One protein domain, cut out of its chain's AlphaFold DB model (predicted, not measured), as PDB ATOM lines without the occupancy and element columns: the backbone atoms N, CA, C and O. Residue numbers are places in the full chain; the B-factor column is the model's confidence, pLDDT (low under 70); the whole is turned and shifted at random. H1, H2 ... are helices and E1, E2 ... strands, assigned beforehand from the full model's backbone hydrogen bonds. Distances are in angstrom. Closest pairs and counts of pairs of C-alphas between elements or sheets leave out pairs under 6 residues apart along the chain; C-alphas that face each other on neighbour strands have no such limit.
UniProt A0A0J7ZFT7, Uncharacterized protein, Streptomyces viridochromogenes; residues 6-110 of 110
ATOM      1  N   SER A   6      22.280 -46.439 -40.091       74.19
ATOM      2  CA  SER A   6      20.902 -46.913 -40.245       74.19
ATOM      3  C   SER A   6      19.958 -45.723 -40.358       74.19
ATOM      4  O   SER A   6      20.129 -44.705 -39.688       74.19
ATOM      5  N   VAL A   7      18.962 -45.842 -41.231       85.31
ATOM      6  CA  VAL A   7      17.896 -44.848 -41.360       85.31
ATOM      7  C   VAL A   7      16.586 -45.517 -40.989       85.31
ATOM      8  O   VAL A   7      16.260 -46.571 -41.527       85.31
ATOM      9  N   TYR A   8      15.830 -44.901 -40.092       87.00
ATOM     10  CA  TYR A   8      14.516 -45.370 -39.679       87.00
ATOM     11  C   TYR A   8      13.459 -44.402 -40.203       87.00
ATOM     12  O   TYR A   8      13.519 -43.208 -39.924       87.00
ATOM     13  N   ALA A   9      12.481 -44.895 -40.958       90.38
ATOM     14  CA  ALA A   9      11.239 -44.163 -41.169       90.38
ATOM     15  C   ALA A   9      10.274 -44.532 -40.048       90.38
ATOM     16  O   ALA A   9       9.917 -45.697 -39.917       90.38
ATOM     17  N   VAL A  10       9.844 -43.557 -39.259       91.25
ATOM     18  CA  VAL A  10       8.866 -43.719 -38.179       91.25
ATOM     19  C   VAL A  10       7.592 -42.989 -38.579       91.25
ATOM     20  O   VAL A  10       7.642 -41.795 -38.867       91.25
ATOM     21  N   TYR A  11       6.451 -43.674 -38.607       93.19
ATOM     22  CA  TYR A  11       5.167 -43.006 -38.800       93.19
ATOM     23  C   TYR A  11       4.648 -42.554 -37.445       93.19
ATOM     24  O   TYR A  11       4.341 -43.387 -36.588       93.19
ATOM     25  N   GLY A  12       4.582 -41.247 -37.227       94.00
ATOM     26  CA  GLY A  12       4.347 -40.711 -35.898       94.00
ATOM     27  C   GLY A  12       4.026 -39.231 -35.872       94.00
ATOM     28  O   GLY A  12       3.795 -38.595 -36.899       94.00
ATOM     29  N   VAL A  13       4.010 -38.703 -34.656       93.62
ATOM     30  CA  VAL A  13       3.897 -37.277 -34.356       93.62
ATOM     31  C   VAL A  13       5.112 -36.835 -33.557       93.62
ATOM     32  O   VAL A  13       5.563 -37.545 -32.658       93.62
ATOM     33  N   VAL A  14       5.622 -35.647 -33.858       91.19
ATOM     34  CA  VAL A  14       6.615 -34.972 -33.016       91.19
ATOM     35  C   VAL A  14       5.860 -34.236 -31.926       91.19
ATOM     36  O   VAL A  14       4.959 -33.442 -32.221       91.19
ATOM     37  N   VAL A  15       6.230 -34.483 -30.676       89.69
ATOM     38  CA  VAL A  15       5.671 -33.806 -29.509       89.69
ATOM     39  C   VAL A  15       6.719 -32.921 -28.851       89.69
ATOM     40  O   VAL A  15       7.917 -33.189 -28.936       89.69
ATOM     41  N   ALA A  16       6.254 -31.878 -28.169       84.88
ATOM     42  CA  ALA A  16       7.104 -31.090 -27.290       84.88
ATOM     43  C   ALA A  16       7.769 -31.998 -26.237       84.88
ATOM     44  O   ALA A  16       7.079 -32.883 -25.713       84.88
ATOM     45  N   PRO A  17       9.042 -31.758 -25.866       79.00
ATOM     46  CA  PRO A  17       9.714 -32.501 -24.810       79.00
ATOM     47  C   PRO A  17       8.869 -32.510 -23.532       79.00
ATOM     48  O   PRO A  17       8.593 -31.446 -22.959       79.00
ATOM     49  N   PRO A  18       8.410 -33.684 -23.069       76.56
ATOM     50  CA  PRO A  18       7.678 -33.770 -21.820       76.56
ATOM     51  C   PRO A  18       8.625 -33.440 -20.662       76.56
ATOM     52  O   PRO A  18       9.770 -33.883 -20.631       76.56
ATOM     53  N   ARG A  19       8.128 -32.701 -19.662       77.31
ATOM     54  CA  ARG A  19       8.902 -32.386 -18.444       77.31
ATOM     55  C   ARG A  19       9.349 -33.640 -17.685       77.31
ATOM     56  O   ARG A  19      10.358 -33.605 -16.994       77.31
ATOM     57  N   GLU A  20       8.590 -34.727 -17.816       82.44
ATOM     58  CA  GLU A  20       8.811 -36.006 -17.143       82.44
ATOM     59  C   GLU A  20       8.902 -37.138 -18.179       82.44
ATOM     60  O   GLU A  20       8.022 -37.992 -18.275       82.44
ATOM     61  N   LEU A  21       9.968 -37.134 -18.987       80.56
ATOM     62  CA  LEU A  21      10.189 -38.141 -20.035       80.56
ATOM     63  C   LEU A  21      10.162 -39.580 -19.489       80.56
ATOM     64  O   LEU A  21       9.497 -40.436 -20.062       80.56
ATOM     65  N   ALA A  22      10.784 -39.823 -18.333       80.62
ATOM     66  CA  ALA A  22      10.792 -41.142 -17.697       80.62
ATOM     67  C   ALA A  22       9.381 -41.630 -17.307       80.62
ATOM     68  O   ALA A  22       9.061 -42.805 -17.470       80.62
ATOM     69  N   ALA A  23       8.506 -40.731 -16.839       81.50
ATOM     70  CA  ALA A  23       7.124 -41.081 -16.505       81.50
ATOM     71  C   ALA A  23       6.302 -41.399 -17.766       81.50
ATOM     72  O   ALA A  23       5.433 -42.275 -17.751       81.50
ATOM     73  N   LEU A  24       6.592 -40.714 -18.879       82.06
ATOM     74  CA  LEU A  24       6.005 -41.026 -20.179       82.06
ATOM     75  C   LEU A  24       6.441 -42.413 -20.670       82.06
ATOM     76  O   LEU A  24       5.591 -43.201 -21.086       82.06
ATOM     77  N   GLU A  25       7.735 -42.724 -20.598       81.56
ATOM     78  CA  GLU A  25       8.273 -44.041 -20.955       81.56
ATOM     79  C   GLU A  25       7.630 -45.156 -20.127       81.56
ATOM     80  O   GLU A  25       7.177 -46.155 -20.686       81.56
ATOM     81  N   GLU A  26       7.509 -44.965 -18.811       81.12
ATOM     82  CA  GLU A  26       6.862 -45.925 -17.915       81.12
ATOM     83  C   GLU A  26       5.373 -46.109 -18.248       81.12
ATOM     84  O   GLU A  26       4.881 -47.239 -18.303       81.12
ATOM     85  N   SER A  27       4.656 -45.021 -18.549       79.25
ATOM     86  CA  SER A  27       3.247 -45.071 -18.959       79.25
ATOM     87  C   SER A  27       3.059 -45.840 -20.270       79.25
ATOM     88  O   SER A  27       2.175 -46.697 -20.371       79.25
ATOM     89  N   LEU A  28       3.915 -45.597 -21.267       77.38
ATOM     90  CA  LEU A  28       3.894 -46.325 -22.540       77.38
ATOM     91  C   LEU A  28       4.266 -47.799 -22.352       77.38
ATOM     92  O   LEU A  28       3.598 -48.679 -22.902       77.38
ATOM     93  N   ALA A  29       5.269 -48.090 -21.520       76.69
ATOM     94  CA  ALA A  29       5.639 -49.455 -21.176       76.69
ATOM     95  C   ALA A  29       4.468 -50.184 -20.499       76.69
ATOM     96  O   ALA A  29       4.121 -51.294 -20.900       76.69
ATOM     97  N   ALA A  30       3.788 -49.557 -19.537       75.69
ATOM     98  CA  ALA A  30       2.624 -50.134 -18.864       75.69
ATOM     99  C   ALA A  30       1.464 -50.424 -19.834       75.69
ATOM    100  O   ALA A  30       0.764 -51.431 -19.695       75.69
ATOM    101  N   GLN A  31       1.274 -49.578 -20.849       70.06
ATOM    102  CA  GLN A  31       0.254 -49.779 -21.877       70.06
ATOM    103  C   GLN A  31       0.604 -50.909 -22.852       70.06
ATOM    104  O   GLN A  31      -0.279 -51.688 -23.205       70.06
ATOM    105  N   ALA A  32       1.880 -51.078 -23.212       66.81
ATOM    106  CA  ALA A  32       2.337 -52.178 -24.066       66.81
ATOM    107  C   ALA A  32       2.088 -53.578 -23.457       66.81
ATOM    108  O   ALA A  32       2.029 -54.573 -24.192       66.81
ATOM    109  N   HIS A  33       1.931 -53.648 -22.129       60.53
ATOM    110  CA  HIS A  33       1.650 -54.868 -21.368       60.53
ATOM    111  C   HIS A  33       0.156 -55.103 -21.093       60.53
ATOM    112  O   HIS A  33      -0.199 -56.164 -20.572       60.53
ATOM    113  N   ARG A  34      -0.746 -54.168 -21.437       57.88
ATOM    114  CA  ARG A  34      -2.186 -54.435 -21.333       57.88
ATOM    115  C   ARG A  34      -2.621 -55.410 -22.435       57.88
ATOM    116  O   ARG A  34      -2.207 -55.258 -23.584       57.88
ATOM    117  N   PRO A  35      -3.458 -56.413 -22.113       49.09
ATOM    118  CA  PRO A  35      -4.018 -57.290 -23.127       49.09
ATOM    119  C   PRO A  35      -4.864 -56.466 -24.101       49.09
ATOM    120  O   PRO A  35      -5.688 -55.656 -23.676       49.09
ATOM    121  N   ALA A  36      -4.633 -56.696 -25.394       53.06
ATOM    122  CA  ALA A  36      -5.380 -56.140 -26.513       53.06
ATOM    123  C   ALA A  36      -6.892 -56.175 -26.241       53.06
ATOM    124  O   ALA A  36      -7.508 -57.246 -26.194       53.06
ATOM    125  N   SER A  37      -7.492 -55.007 -26.010       45.31
ATOM    126  CA  SER A  37      -8.941 -54.893 -25.906       45.31
ATOM    127  C   SER A  37      -9.496 -55.019 -27.316       45.31
ATOM    128  O   SER A  37      -9.102 -54.271 -28.204       45.31
ATOM    129  N   ARG A  38     -10.397 -55.981 -27.541       45.66
ATOM    130  CA  ARG A  38     -11.048 -56.219 -28.836       45.66
ATOM    131  C   ARG A  38     -11.904 -55.013 -29.248       45.66
ATOM    132  O   ARG A  38     -13.120 -55.063 -29.089       45.66
ATOM    133  N   ASN A  39     -11.305 -53.953 -29.783       40.47
ATOM    134  CA  ASN A  39     -11.921 -53.113 -30.805       40.47
ATOM    135  C   ASN A  39     -10.911 -52.168 -31.467       40.47
ATOM    136  O   ASN A  39     -10.163 -51.482 -30.786       40.47
ATOM    137  N   LEU A  40     -10.973 -52.172 -32.807       44.62
ATOM    138  CA  LEU A  40     -10.275 -51.340 -33.797       44.62
ATOM    139  C   LEU A  40      -8.769 -51.137 -33.566       44.62
ATOM    140  O   LEU A  40      -8.348 -50.135 -33.014       44.62
ATOM    141  N   ALA A  41      -8.000 -52.088 -34.112       46.56
ATOM    142  CA  ALA A  41      -6.554 -52.048 -34.333       46.56
ATOM    143  C   ALA A  41      -5.724 -51.706 -33.084       46.56
ATOM    144  O   ALA A  41      -5.564 -50.545 -32.729       46.56
ATOM    145  N   ASP A  42      -5.115 -52.727 -32.472       57.53
ATOM    146  CA  ASP A  42      -4.077 -52.593 -31.439       57.53
ATOM    147  C   ASP A  42      -2.808 -51.922 -32.006       57.53
ATOM    148  O   ASP A  42      -1.741 -52.535 -32.118       57.53
ATOM    149  N   VAL A  43      -2.920 -50.663 -32.423       63.06
ATOM    150  CA  VAL A  43      -1.802 -49.849 -32.878       63.06
ATOM    151  C   VAL A  43      -0.955 -49.557 -31.648       63.06
ATOM    152  O   VAL A  43      -1.283 -48.713 -30.815       63.06
ATOM    153  N   ARG A  44       0.133 -50.315 -31.502       70.06
ATOM    154  CA  ARG A  44       1.089 -50.141 -30.410       70.06
ATOM    155  C   ARG A  44       1.945 -48.920 -30.685       70.06
ATOM    156  O   ARG A  44       2.885 -48.976 -31.475       70.06
ATOM    157  N   VAL A  45       1.618 -47.841 -29.993       77.44
ATOM    158  CA  VAL A  45       2.387 -46.607 -30.035       77.44
ATOM    159  C   VAL A  45       3.659 -46.748 -29.189       77.44
ATOM    160  O   VAL A  45       3.609 -47.225 -28.055       77.44
ATOM    161  N   GLN A  46       4.798 -46.354 -29.750       81.56
ATOM    162  CA  GLN A  46       6.131 -46.435 -29.147       81.56
ATOM    163  C   GLN A  46       6.800 -45.060 -29.133       81.56
ATOM    164  O   GLN A  46       6.501 -44.205 -29.968       81.56
ATOM    165  N   LEU A  47       7.705 -44.856 -28.180       81.94
ATOM    166  CA  LEU A  47       8.503 -43.640 -28.081       81.94
ATOM    167  C   LEU A  47       9.809 -43.800 -28.859       81.94
ATOM    168  O   LEU A  47      10.506 -44.798 -28.696       81.94
ATOM    169  N   PHE A  48      10.147 -42.795 -29.658       78.31
ATOM    170  CA  PHE A  48      11.434 -42.659 -30.323       78.31
ATOM    171  C   PHE A  48      12.040 -41.328 -29.888       78.31
ATOM    172  O   PHE A  48      11.487 -40.261 -30.167       78.31
ATOM    173  N   THR A  49      13.162 -41.387 -29.181       73.44
ATOM    174  CA  THR A  49      13.947 -40.208 -28.823       73.44
ATOM    175  C   THR A  49      14.947 -39.927 -29.936       73.44
ATOM    176  O   THR A  49      15.681 -40.814 -30.374       73.44
ATOM    177  N   VAL A  50      14.948 -38.695 -30.441       70.56
ATOM    178  CA  VAL A  50      16.008 -38.218 -31.330       70.56
ATOM    179  C   VAL A  50      17.108 -37.654 -30.433       70.56
ATOM    180  O   VAL A  50      16.816 -37.009 -29.431       70.56
ATOM    181  N   GLY A  51      18.375 -37.928 -30.753       65.69
ATOM    182  CA  GLY A  51      19.530 -37.593 -29.903       65.69
ATOM    183  C   GLY A  51      19.831 -36.096 -29.732       65.69
ATOM    184  O   GLY A  51      20.958 -35.751 -29.393       65.69
ATOM    185  N   ASP A  52      18.870 -35.218 -30.019       70.19
ATOM    186  CA  ASP A  52      18.951 -33.777 -29.791       70.19
ATOM    187  C   ASP A  52      18.256 -33.325 -28.496       70.19
ATOM    188  O   ASP A  52      18.285 -32.138 -28.196       70.19
ATOM    189  N   ASP A  53      17.647 -34.248 -27.736       67.19
ATOM    190  CA  ASP A  53      16.875 -33.999 -26.503       67.19
ATOM    191  C   ASP A  53      15.702 -32.999 -26.663       67.19
ATOM    192  O   ASP A  53      14.982 -32.698 -25.706       67.19
ATOM    193  N   GLU A  54      15.461 -32.514 -27.883       72.38
ATOM    194  CA  GLU A  54      14.465 -31.502 -28.236       72.38
ATOM    195  C   GLU A  54      13.291 -32.107 -29.010       72.38
ATOM    196  O   GLU A  54      12.185 -31.562 -28.974       72.38
ATOM    197  N   HIS A  55      13.495 -33.247 -29.671       78.44
ATOM    198  CA  HIS A  55      12.469 -33.907 -30.463       78.44
ATOM    199  C   HIS A  55      12.164 -35.308 -29.937       78.44
ATOM    200  O   HIS A  55      12.972 -36.238 -29.981       78.44
ATOM    201  N   VAL A  56      10.918 -35.474 -29.499       87.69
ATOM    202  CA  VAL A  56      10.354 -36.765 -29.117       87.69
ATOM    203  C   VAL A  56       9.316 -37.154 -30.157       87.69
ATOM    204  O   VAL A  56       8.364 -36.412 -30.404       87.69
ATOM    205  N   VAL A  57       9.493 -38.319 -30.779       90.38
ATOM    206  CA  VAL A  57       8.542 -38.861 -31.750       90.38
ATOM    207  C   VAL A  57       7.729 -39.961 -31.089       90.38
ATOM    208  O   VAL A  57       8.260 -40.948 -30.587       90.38
ATOM    209  N   LEU A  58       6.414 -39.802 -31.120       90.19
ATOM    210  CA  LEU A  58       5.468 -40.827 -30.720       90.19
ATOM    211  C   LEU A  58       5.009 -41.556 -31.994       90.19
ATOM    212  O   LEU A  58       4.346 -40.958 -32.840       90.19
ATOM    213  N   GLY A  59       5.425 -42.811 -32.173       91.19
ATOM    214  CA  GLY A  59       5.293 -43.554 -33.430       91.19
ATOM    215  C   GLY A  59       4.343 -44.748 -33.353       91.19
ATOM    216  O   GLY A  59       4.381 -45.511 -32.395       91.19
ATOM    217  N   ALA A  60       3.519 -44.940 -34.382       88.94
ATOM    218  CA  ALA A  60       2.611 -46.084 -34.540       88.94
ATOM    219  C   ALA A  60       3.281 -47.292 -35.220       88.94
ATOM    220  O   ALA A  60       2.810 -48.424 -35.106       88.94
ATOM    221  N   GLY A  61       4.380 -47.051 -35.935       86.12
ATOM    222  CA  GLY A  61       5.145 -48.064 -36.648       86.12
ATOM    223  C   GLY A  61       6.423 -47.477 -37.232       86.12
ATOM    224  O   GLY A  61       6.580 -46.256 -37.307       86.12
ATOM    225  N   TYR A  62       7.343 -48.348 -37.638       88.12
ATOM    226  CA  TYR A  62       8.582 -47.933 -38.281       88.12
ATOM    227  C   TYR A  62       9.075 -48.960 -39.304       88.12
ATOM    228  O   TYR A  62       8.741 -50.143 -39.230       88.12
ATOM    229  N   GLU A  63       9.897 -48.500 -40.243       87.75
ATOM    230  CA  GLU A  63      10.643 -49.321 -41.195       87.75
ATOM    231  C   GLU A  63      12.127 -48.932 -41.120       87.75
ATOM    232  O   GLU A  63      12.471 -47.751 -41.200       87.75
ATOM    233  N   GLN A  64      13.012 -49.918 -40.946       87.19
ATOM    234  CA  GLN A  64      14.460 -49.709 -41.002       87.19
ATOM    235  C   GLN A  64      14.946 -49.885 -42.440       87.19
ATOM    236  O   GLN A  64      14.740 -50.931 -43.059       87.19
ATOM    237  N   PHE A  65      15.648 -48.885 -42.955       84.25
ATOM    238  CA  PHE A  65      16.328 -48.956 -44.238       84.25
ATOM    239  C   PHE A  65      17.782 -49.362 -44.043       84.25
ATOM    240  O   PHE A  65      18.541 -48.714 -43.318       84.25
ATOM    241  N   GLY A  66      18.175 -50.429 -44.735       80.06
ATOM    242  CA  GLY A  66      19.577 -50.812 -44.838       80.06
ATOM    243  C   GLY A  66      20.378 -49.822 -45.695       80.06
ATOM    244  O   GLY A  66      19.790 -49.059 -46.477       80.06
ATOM    245  N   PRO A  67      21.719 -49.865 -45.620       77.06
ATOM    246  CA  PRO A  67      22.590 -49.033 -46.444       77.06
ATOM    247  C   PRO A  67      22.239 -49.132 -47.937       77.06
ATOM    248  O   PRO A  67      21.948 -50.215 -48.439       77.06
ATOM    249  N   ASN A  68      22.304 -48.007 -48.655       78.56
ATOM    250  CA  ASN A  68      21.990 -47.895 -50.090       78.56
ATOM    251  C   ASN A  68      20.536 -48.225 -50.492       78.56
ATOM    252  O   ASN A  68      20.265 -48.459 -51.670       78.56
ATOM    253  N   THR A  69      19.589 -48.222 -49.550       80.06
ATOM    254  CA  THR A  69      18.160 -48.351 -49.868       80.06
ATOM    255  C   THR A  69      17.575 -46.985 -50.222       80.06
ATOM    256  O   THR A  69      17.610 -46.065 -49.411       80.06
ATOM    257  N   TYR A  70      16.993 -46.862 -51.416       78.06
ATOM    258  CA  TYR A  70      16.303 -45.650 -51.861       78.06
ATOM    259  C   TYR A  70      14.812 -45.942 -52.010       78.06
ATOM    260  O   TYR A  70      14.414 -46.765 -52.836       78.06
ATOM    261  N   ARG A  71      13.975 -45.264 -51.222       81.31
ATOM    262  CA  ARG A  71      12.516 -45.370 -51.310       81.31
ATOM    263  C   ARG A  71      11.875 -44.012 -51.038       81.31
ATOM    264  O   ARG A  71      12.322 -43.271 -50.169       81.31
ATOM    265  N   ALA A  72      10.826 -43.686 -51.785       83.12
ATOM    266  CA  ALA A  72      10.071 -42.462 -51.564       83.12
ATOM    267  C   ALA A  72       9.156 -42.618 -50.341       83.12
ATOM    268  O   ALA A  72       8.406 -43.589 -50.255       83.12
ATOM    269  N   VAL A  73       9.158 -41.639 -49.437       83.38
ATOM    270  CA  VAL A  73       8.306 -41.628 -48.235       83.38
ATOM    271  C   VAL A  73       6.816 -41.916 -48.527       83.38
ATOM    272  O   VAL A  73       6.242 -42.749 -47.832       83.38
ATOM    273  N   PRO A  74       6.182 -41.357 -49.583       83.75
ATOM    274  CA  PRO A  74       4.778 -41.653 -49.896       83.75
ATOM    275  C   PRO A  74       4.483 -43.109 -50.286       83.75
ATOM    276  O   PRO A  74       3.322 -43.491 -50.363       83.75
ATOM    277  N   SER A  75       5.509 -43.916 -50.580       86.81
ATOM    278  CA  SER A  75       5.338 -45.335 -50.931       86.81
ATOM    279  C   SER A  75       5.333 -46.273 -49.720       86.81
ATOM    280  O   SER A  75       5.114 -47.473 -49.876       86.81
ATOM    281  N   LEU A  76       5.586 -45.743 -48.523       88.38
ATOM    282  CA  LEU A  76       5.552 -46.503 -47.280       88.38
ATOM    283  C   LEU A  76       4.105 -46.735 -46.839       88.38
ATOM    284  O   LEU A  76       3.267 -45.835 -46.911       88.38
ATOM    285  N   GLN A  77       3.810 -47.950 -46.380       88.62
ATOM    286  CA  GLN A  77       2.455 -48.322 -45.983       88.62
ATOM    287  C   GLN A  77       2.080 -47.686 -44.648       88.62
ATOM    288  O   GLN A  77       2.755 -47.893 -43.644       88.62
ATOM    289  N   VAL A  78       0.960 -46.971 -44.636       89.12
ATOM    290  CA  VAL A  78       0.338 -46.469 -43.410       89.12
ATOM    291  C   VAL A  78      -0.755 -47.449 -43.002       89.12
ATOM    292  O   VAL A  78      -1.637 -47.772 -43.800       89.12
ATOM    293  N   GLY A  79      -0.683 -47.957 -41.773       86.50
ATOM    294  CA  GLY A  79      -1.712 -48.843 -41.244       86.50
ATOM    295  C   GLY A  79      -3.044 -48.118 -41.038       86.50
ATOM    296  O   GLY A  79      -3.093 -46.938 -40.690       86.50
ATOM    297  N   ALA A  80      -4.149 -48.837 -41.238       87.75
ATOM    298  CA  ALA A  80      -5.480 -48.297 -40.982       87.75
ATOM    299  C   ALA A  80      -5.629 -47.911 -39.498       87.75
ATOM    300  O   ALA A  80      -5.321 -48.713 -38.616       87.75
ATOM    301  N   GLY A  81      -6.103 -46.692 -39.234       87.44
ATOM    302  CA  GLY A  81      -6.320 -46.177 -37.877       87.44
ATOM    303  C   GLY A  81      -5.067 -45.658 -37.163       87.44
ATOM    304  O   GLY A  81      -5.162 -45.286 -35.998       87.44
ATOM    305  N   TRP A  82      -3.902 -45.605 -37.825       89.88
ATOM    306  CA  TRP A  82      -2.676 -45.067 -37.215       89.88
ATOM    307  C   TRP A  82      -2.819 -43.605 -36.790       89.88
ATOM    308  O   TRP A  82      -2.425 -43.261 -35.678       89.88
ATOM    309  N   ASP A  83      -3.416 -42.765 -37.635       91.75
ATOM    310  CA  ASP A  83      -3.632 -41.346 -37.327       91.75
ATOM    311  C   ASP A  83      -4.512 -41.172 -36.087       91.75
ATOM    312  O   ASP A  83      -4.145 -40.456 -35.154       91.75
ATOM    313  N   ASP A  84      -5.648 -41.873 -36.052       89.56
ATOM    314  CA  ASP A  84      -6.599 -41.802 -34.944       89.56
ATOM    315  C   ASP A  84      -5.965 -42.286 -33.637       89.56
ATOM    316  O   ASP A  84      -6.070 -41.599 -32.619       89.56
ATOM    317  N   ALA A  85      -5.238 -43.410 -33.677       87.50
ATOM    318  CA  ALA A  85      -4.542 -43.961 -32.520       87.50
ATOM    319  C   ALA A  85      -3.460 -43.009 -31.986       87.50
ATOM    320  O   ALA A  85      -3.370 -42.791 -30.779       87.50
ATOM    321  N   LEU A  86      -2.662 -42.396 -32.868       90.44
ATOM    322  CA  LEU A  86      -1.636 -41.427 -32.473       90.44
ATOM    323  C   LEU A  86      -2.254 -40.191 -31.823       90.44
ATOM    324  O   LEU A  86      -1.821 -39.766 -30.752       90.44
ATOM    325  N   LEU A  87      -3.284 -39.622 -32.447       90.00
ATOM    326  CA  LEU A  87      -3.937 -38.416 -31.946       90.00
ATOM    327  C   LEU A  87      -4.711 -38.680 -30.650       90.00
ATOM    328  O   LEU A  87      -4.734 -37.821 -29.768       90.00
ATOM    329  N   GLU A  88      -5.341 -39.847 -30.507       88.31
ATOM    330  CA  GLU A  88      -5.957 -40.273 -29.249       88.31
ATOM    331  C   GLU A  88      -4.916 -40.419 -28.143       88.31
ATOM    332  O   GLU A  88      -5.098 -39.875 -27.052       88.31
ATOM    333  N   GLN A  89      -3.791 -41.065 -28.442       86.81
ATOM    334  CA  GLN A  89      -2.728 -41.275 -27.476       86.81
ATOM    335  C   GLN A  89      -2.105 -39.960 -26.995       86.81
ATOM    336  O   GLN A  89      -1.921 -39.766 -25.794       86.81
ATOM    337  N   VAL A  90      -1.850 -39.021 -27.907       89.38
ATOM    338  CA  VAL A  90      -1.408 -37.659 -27.570       89.38
ATOM    339  C   VAL A  90      -2.382 -36.982 -26.608       89.38
ATOM    340  O   VAL A  90      -1.948 -36.414 -25.604       89.38
ATOM    341  N   ARG A  91      -3.691 -37.041 -26.895       89.25
ATOM    342  CA  ARG A  91      -4.721 -36.426 -26.041       89.25
ATOM    343  C   ARG A  91      -4.748 -37.062 -24.657       89.25
ATOM    344  O   ARG A  91      -4.787 -36.337 -23.667       89.25
ATOM    345  N   ASN A  92      -4.685 -38.391 -24.586       86.06
ATOM    346  CA  ASN A  92      -4.700 -39.139 -23.329       86.06
ATOM    347  C   ASN A  92      -3.489 -38.819 -22.443       86.06
ATOM    348  O   ASN A  92      -3.603 -38.815 -21.220       86.06
ATOM    349  N   LEU A  93      -2.341 -38.534 -23.059       85.12
ATOM    350  CA  LEU A  93      -1.099 -38.189 -22.371       85.12
ATOM    351  C   LEU A  93      -0.929 -36.678 -22.133       85.12
ATOM    352  O   LEU A  93       0.052 -36.269 -21.519       85.12
ATOM    353  N   GLY A  94      -1.856 -35.840 -22.614       87.56
ATOM    354  CA  GLY A  94      -1.767 -34.382 -22.483       87.56
ATOM    355  C   GLY A  94      -0.564 -33.769 -23.210       87.56
ATOM    356  O   GLY A  94      -0.046 -32.737 -22.783       87.56
ATOM    357  N   LEU A  95      -0.092 -34.408 -24.284       87.94
ATOM    358  CA  LEU A  95       1.083 -33.969 -25.034       87.94
ATOM    359  C   LEU A  95       0.721 -32.870 -26.039       87.94
ATOM    360  O   LEU A  95      -0.375 -32.838 -26.598       87.94
ATOM    361  N   THR A  96       1.669 -31.972 -26.300       89.94
ATOM    362  CA  THR A  96       1.533 -30.945 -27.342       89.94
ATOM    363  C   THR A  96       2.212 -31.423 -28.617       89.94
ATOM    364  O   THR A  96       3.406 -31.707 -28.592       89.94
ATOM    365  N   VAL A  97       1.471 -31.492 -29.724       91.44
ATOM    366  CA  VAL A  97       2.005 -31.891 -31.037       91.44
ATOM    367  C   VAL A  97       2.624 -30.689 -31.735       91.44
ATOM    368  O   VAL A  97       2.007 -29.629 -31.824       91.44
ATOM    369  N   TRP A  98       3.832 -30.871 -32.256       91.94
ATOM    370  CA  TRP A  98       4.521 -29.906 -33.112       91.94
ATOM    371  C   TRP A  98       4.396 -30.253 -34.596       91.94
ATOM    372  O   TRP A  98       4.317 -29.351 -35.426       91.94
ATOM    373  N   SER A  99       4.358 -31.544 -34.942       91.50
ATOM    374  CA  SER A  99       4.253 -32.013 -36.329       91.50
ATOM    375  C   SER A  99       3.638 -33.413 -36.416       91.50
ATOM    376  O   SER A  99       3.758 -34.201 -35.482       91.50
ATOM    377  N   GLY A 100       3.054 -33.742 -37.572       92.44
ATOM    378  CA  GLY A 100       2.455 -35.047 -37.879       92.44
ATOM    379  C   GLY A 100       0.934 -35.103 -37.648       92.44
ATOM    380  O   GLY A 100       0.342 -34.082 -37.287       92.44
ATOM    381  N   PRO A 101       0.286 -36.268 -37.859       93.31
ATOM    382  CA  PRO A 101       0.879 -37.572 -38.181       93.31
ATOM    383  C   PRO A 101       1.533 -37.606 -39.566       93.31
ATOM    384  O   PRO A 101       0.924 -37.207 -40.556       93.31
ATOM    385  N   CYS A 102       2.790 -38.042 -39.645       93.56
ATOM    386  CA  CYS A 102       3.479 -38.271 -40.913       93.56
ATOM    387  C   CYS A 102       4.696 -39.189 -40.730       93.56
ATOM    388  O   CYS A 102       5.034 -39.615 -39.626       93.56
ATOM    389  N   TRP A 103       5.363 -39.513 -41.837       93.00
ATOM    390  CA  TRP A 103       6.645 -40.207 -41.803       93.00
ATOM    391  C   TRP A 103       7.777 -39.250 -41.424       93.00
ATOM    392  O   TRP A 103       8.052 -38.280 -42.133       93.00
ATOM    393  N   HIS A 104       8.476 -39.587 -40.348       90.19
ATOM    394  CA  HIS A 104       9.700 -38.951 -39.891       90.19
ATOM    395  C   HIS A 104      10.895 -39.837 -40.235       90.19
ATOM    396  O   HIS A 104      10.879 -41.035 -39.965       90.19
ATOM    397  N   VAL A 105      11.933 -39.258 -40.840       87.94
ATOM    398  CA  VAL A 105      13.171 -39.972 -41.170       87.94
ATOM    399  C   VAL A 105      14.199 -39.671 -40.088       87.94
ATOM    400  O   VAL A 105      14.638 -38.532 -39.948       87.94
ATOM    401  N   VAL A 106      14.560 -40.692 -39.319       83.81
ATOM    402  CA  VAL A 106      15.511 -40.615 -38.212       83.81
ATOM    403  C   VAL A 106      16.813 -41.277 -38.644       83.81
ATOM    404  O   VAL A 106      16.824 -42.424 -39.095       83.81
ATOM    405  N   HIS A 107      17.912 -40.540 -38.522       80.94
ATOM    406  CA  HIS A 107      19.247 -41.039 -38.816       80.94
ATOM    407  C   HIS A 107      19.912 -41.506 -37.527       80.94
ATOM    408  O   HIS A 107      20.126 -40.704 -36.622       80.94
ATOM    409  N   ASP A 108      20.268 -42.786 -37.475       75.00
ATOM    410  CA  ASP A 108      21.138 -43.311 -36.432       75.00
ATOM    411  C   ASP A 108      22.591 -43.166 -36.901       75.00
ATOM    412  O   ASP A 108      23.052 -43.855 -37.822       75.00
ATOM    413  N   LEU A 109      23.269 -42.167 -36.336       67.12
ATOM    414  CA  LEU A 109      24.677 -41.877 -36.568       67.12
ATOM    415  C   LEU A 109      25.460 -42.398 -35.355       67.12
ATOM    416  O   LEU A 109      25.641 -41.663 -34.385       67.12
ATOM    417  N   SER A 110      25.897 -43.660 -35.418       59.25
ATOM    418  CA  SER A 110      26.757 -44.304 -34.410       59.25
ATOM    419  C   SER A 110      28.187 -44.532 -34.893       59.25
ATOM    420  O   SER A 110      28.392 -44.825 -36.098       59.25
TER     421      SER A 110
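This is residues 6 to 110 of the 110 residues of an uncharacterized protein of Streptomyces viridochromogenes (UniProt A0A0J7ZFT7). A strongly twisted sheet of four antiparallel strands is folded sharply where its three long strands E1, E3 and E4 bend; H2 packs on the outside of that fold, and H1 packs along the short edge strand E2. The 105 printed residues hold two named helices and four named strands, in chain order E1, H1, E2, E3, H2, E4, with sheet order E2, E3, E1, E4. The class is mixed, helices and strands. The whole is compact, with a radius of gyration of the C-alphas of 13.9 A and spans of 38 by 32 by 23 A.

E1, residues 6 to 15, begins at C-alpha 6 (20.902, -46.913, -40.245) and is 22.8 A long. E3, residues 56 to 65, measures 20.3 A; E2, residues 46 to 49, 10.0 A. E4, residues 97 to 109, measures 25.4 A and ends at C-alpha 109 (24.677, -41.877, -36.568). H1, residues 21 to 32, measures 16.6 A; H2, residues 82 to 92, 15.2 A.

E1 bends by 82 degrees at residue 12, E3 by 98 at 60 and E4 by 101 at 101. Within hydrogen-bond range are N 10 and O 104 of E1 and E4, 2.8 A; N 11 and O 61 of E1 and E3, 2.9 A; and N 48 and O 57 of the hairpin E2 and E3, 2.8 A. H2 is on the sheet at a height of 8.5 A, slantwise to E1 at 40 degrees on the local plane; its closest C-alphas to E4 are Asp 83 and Pro 101, 5.9 A. H1 is on the sheet, over E2; their closest C-alphas are Leu 28 and Gln 46, 7.0 A. E1, H1 and E2 form a split strand-helix-strand unit, two strands of one sheet joined through a helix, with E3 between them in the sheet, and its crossover is right-handed. H1 and H2 are apart, and make two layers with the sheet, helices on one face. In H1 and H2 every O i to N i+4 pair is within hydrogen-bond range.

The C-alphas farthest apart, Arg 38 and Asn 68, are 40.2 A apart. The printed part has no cut. The links H1 to E2 and E3 to H2 are long, 13 and 16 residues. The pLDDT is under 70 in residues 32 to 43, 51, 53 and 109 to 110.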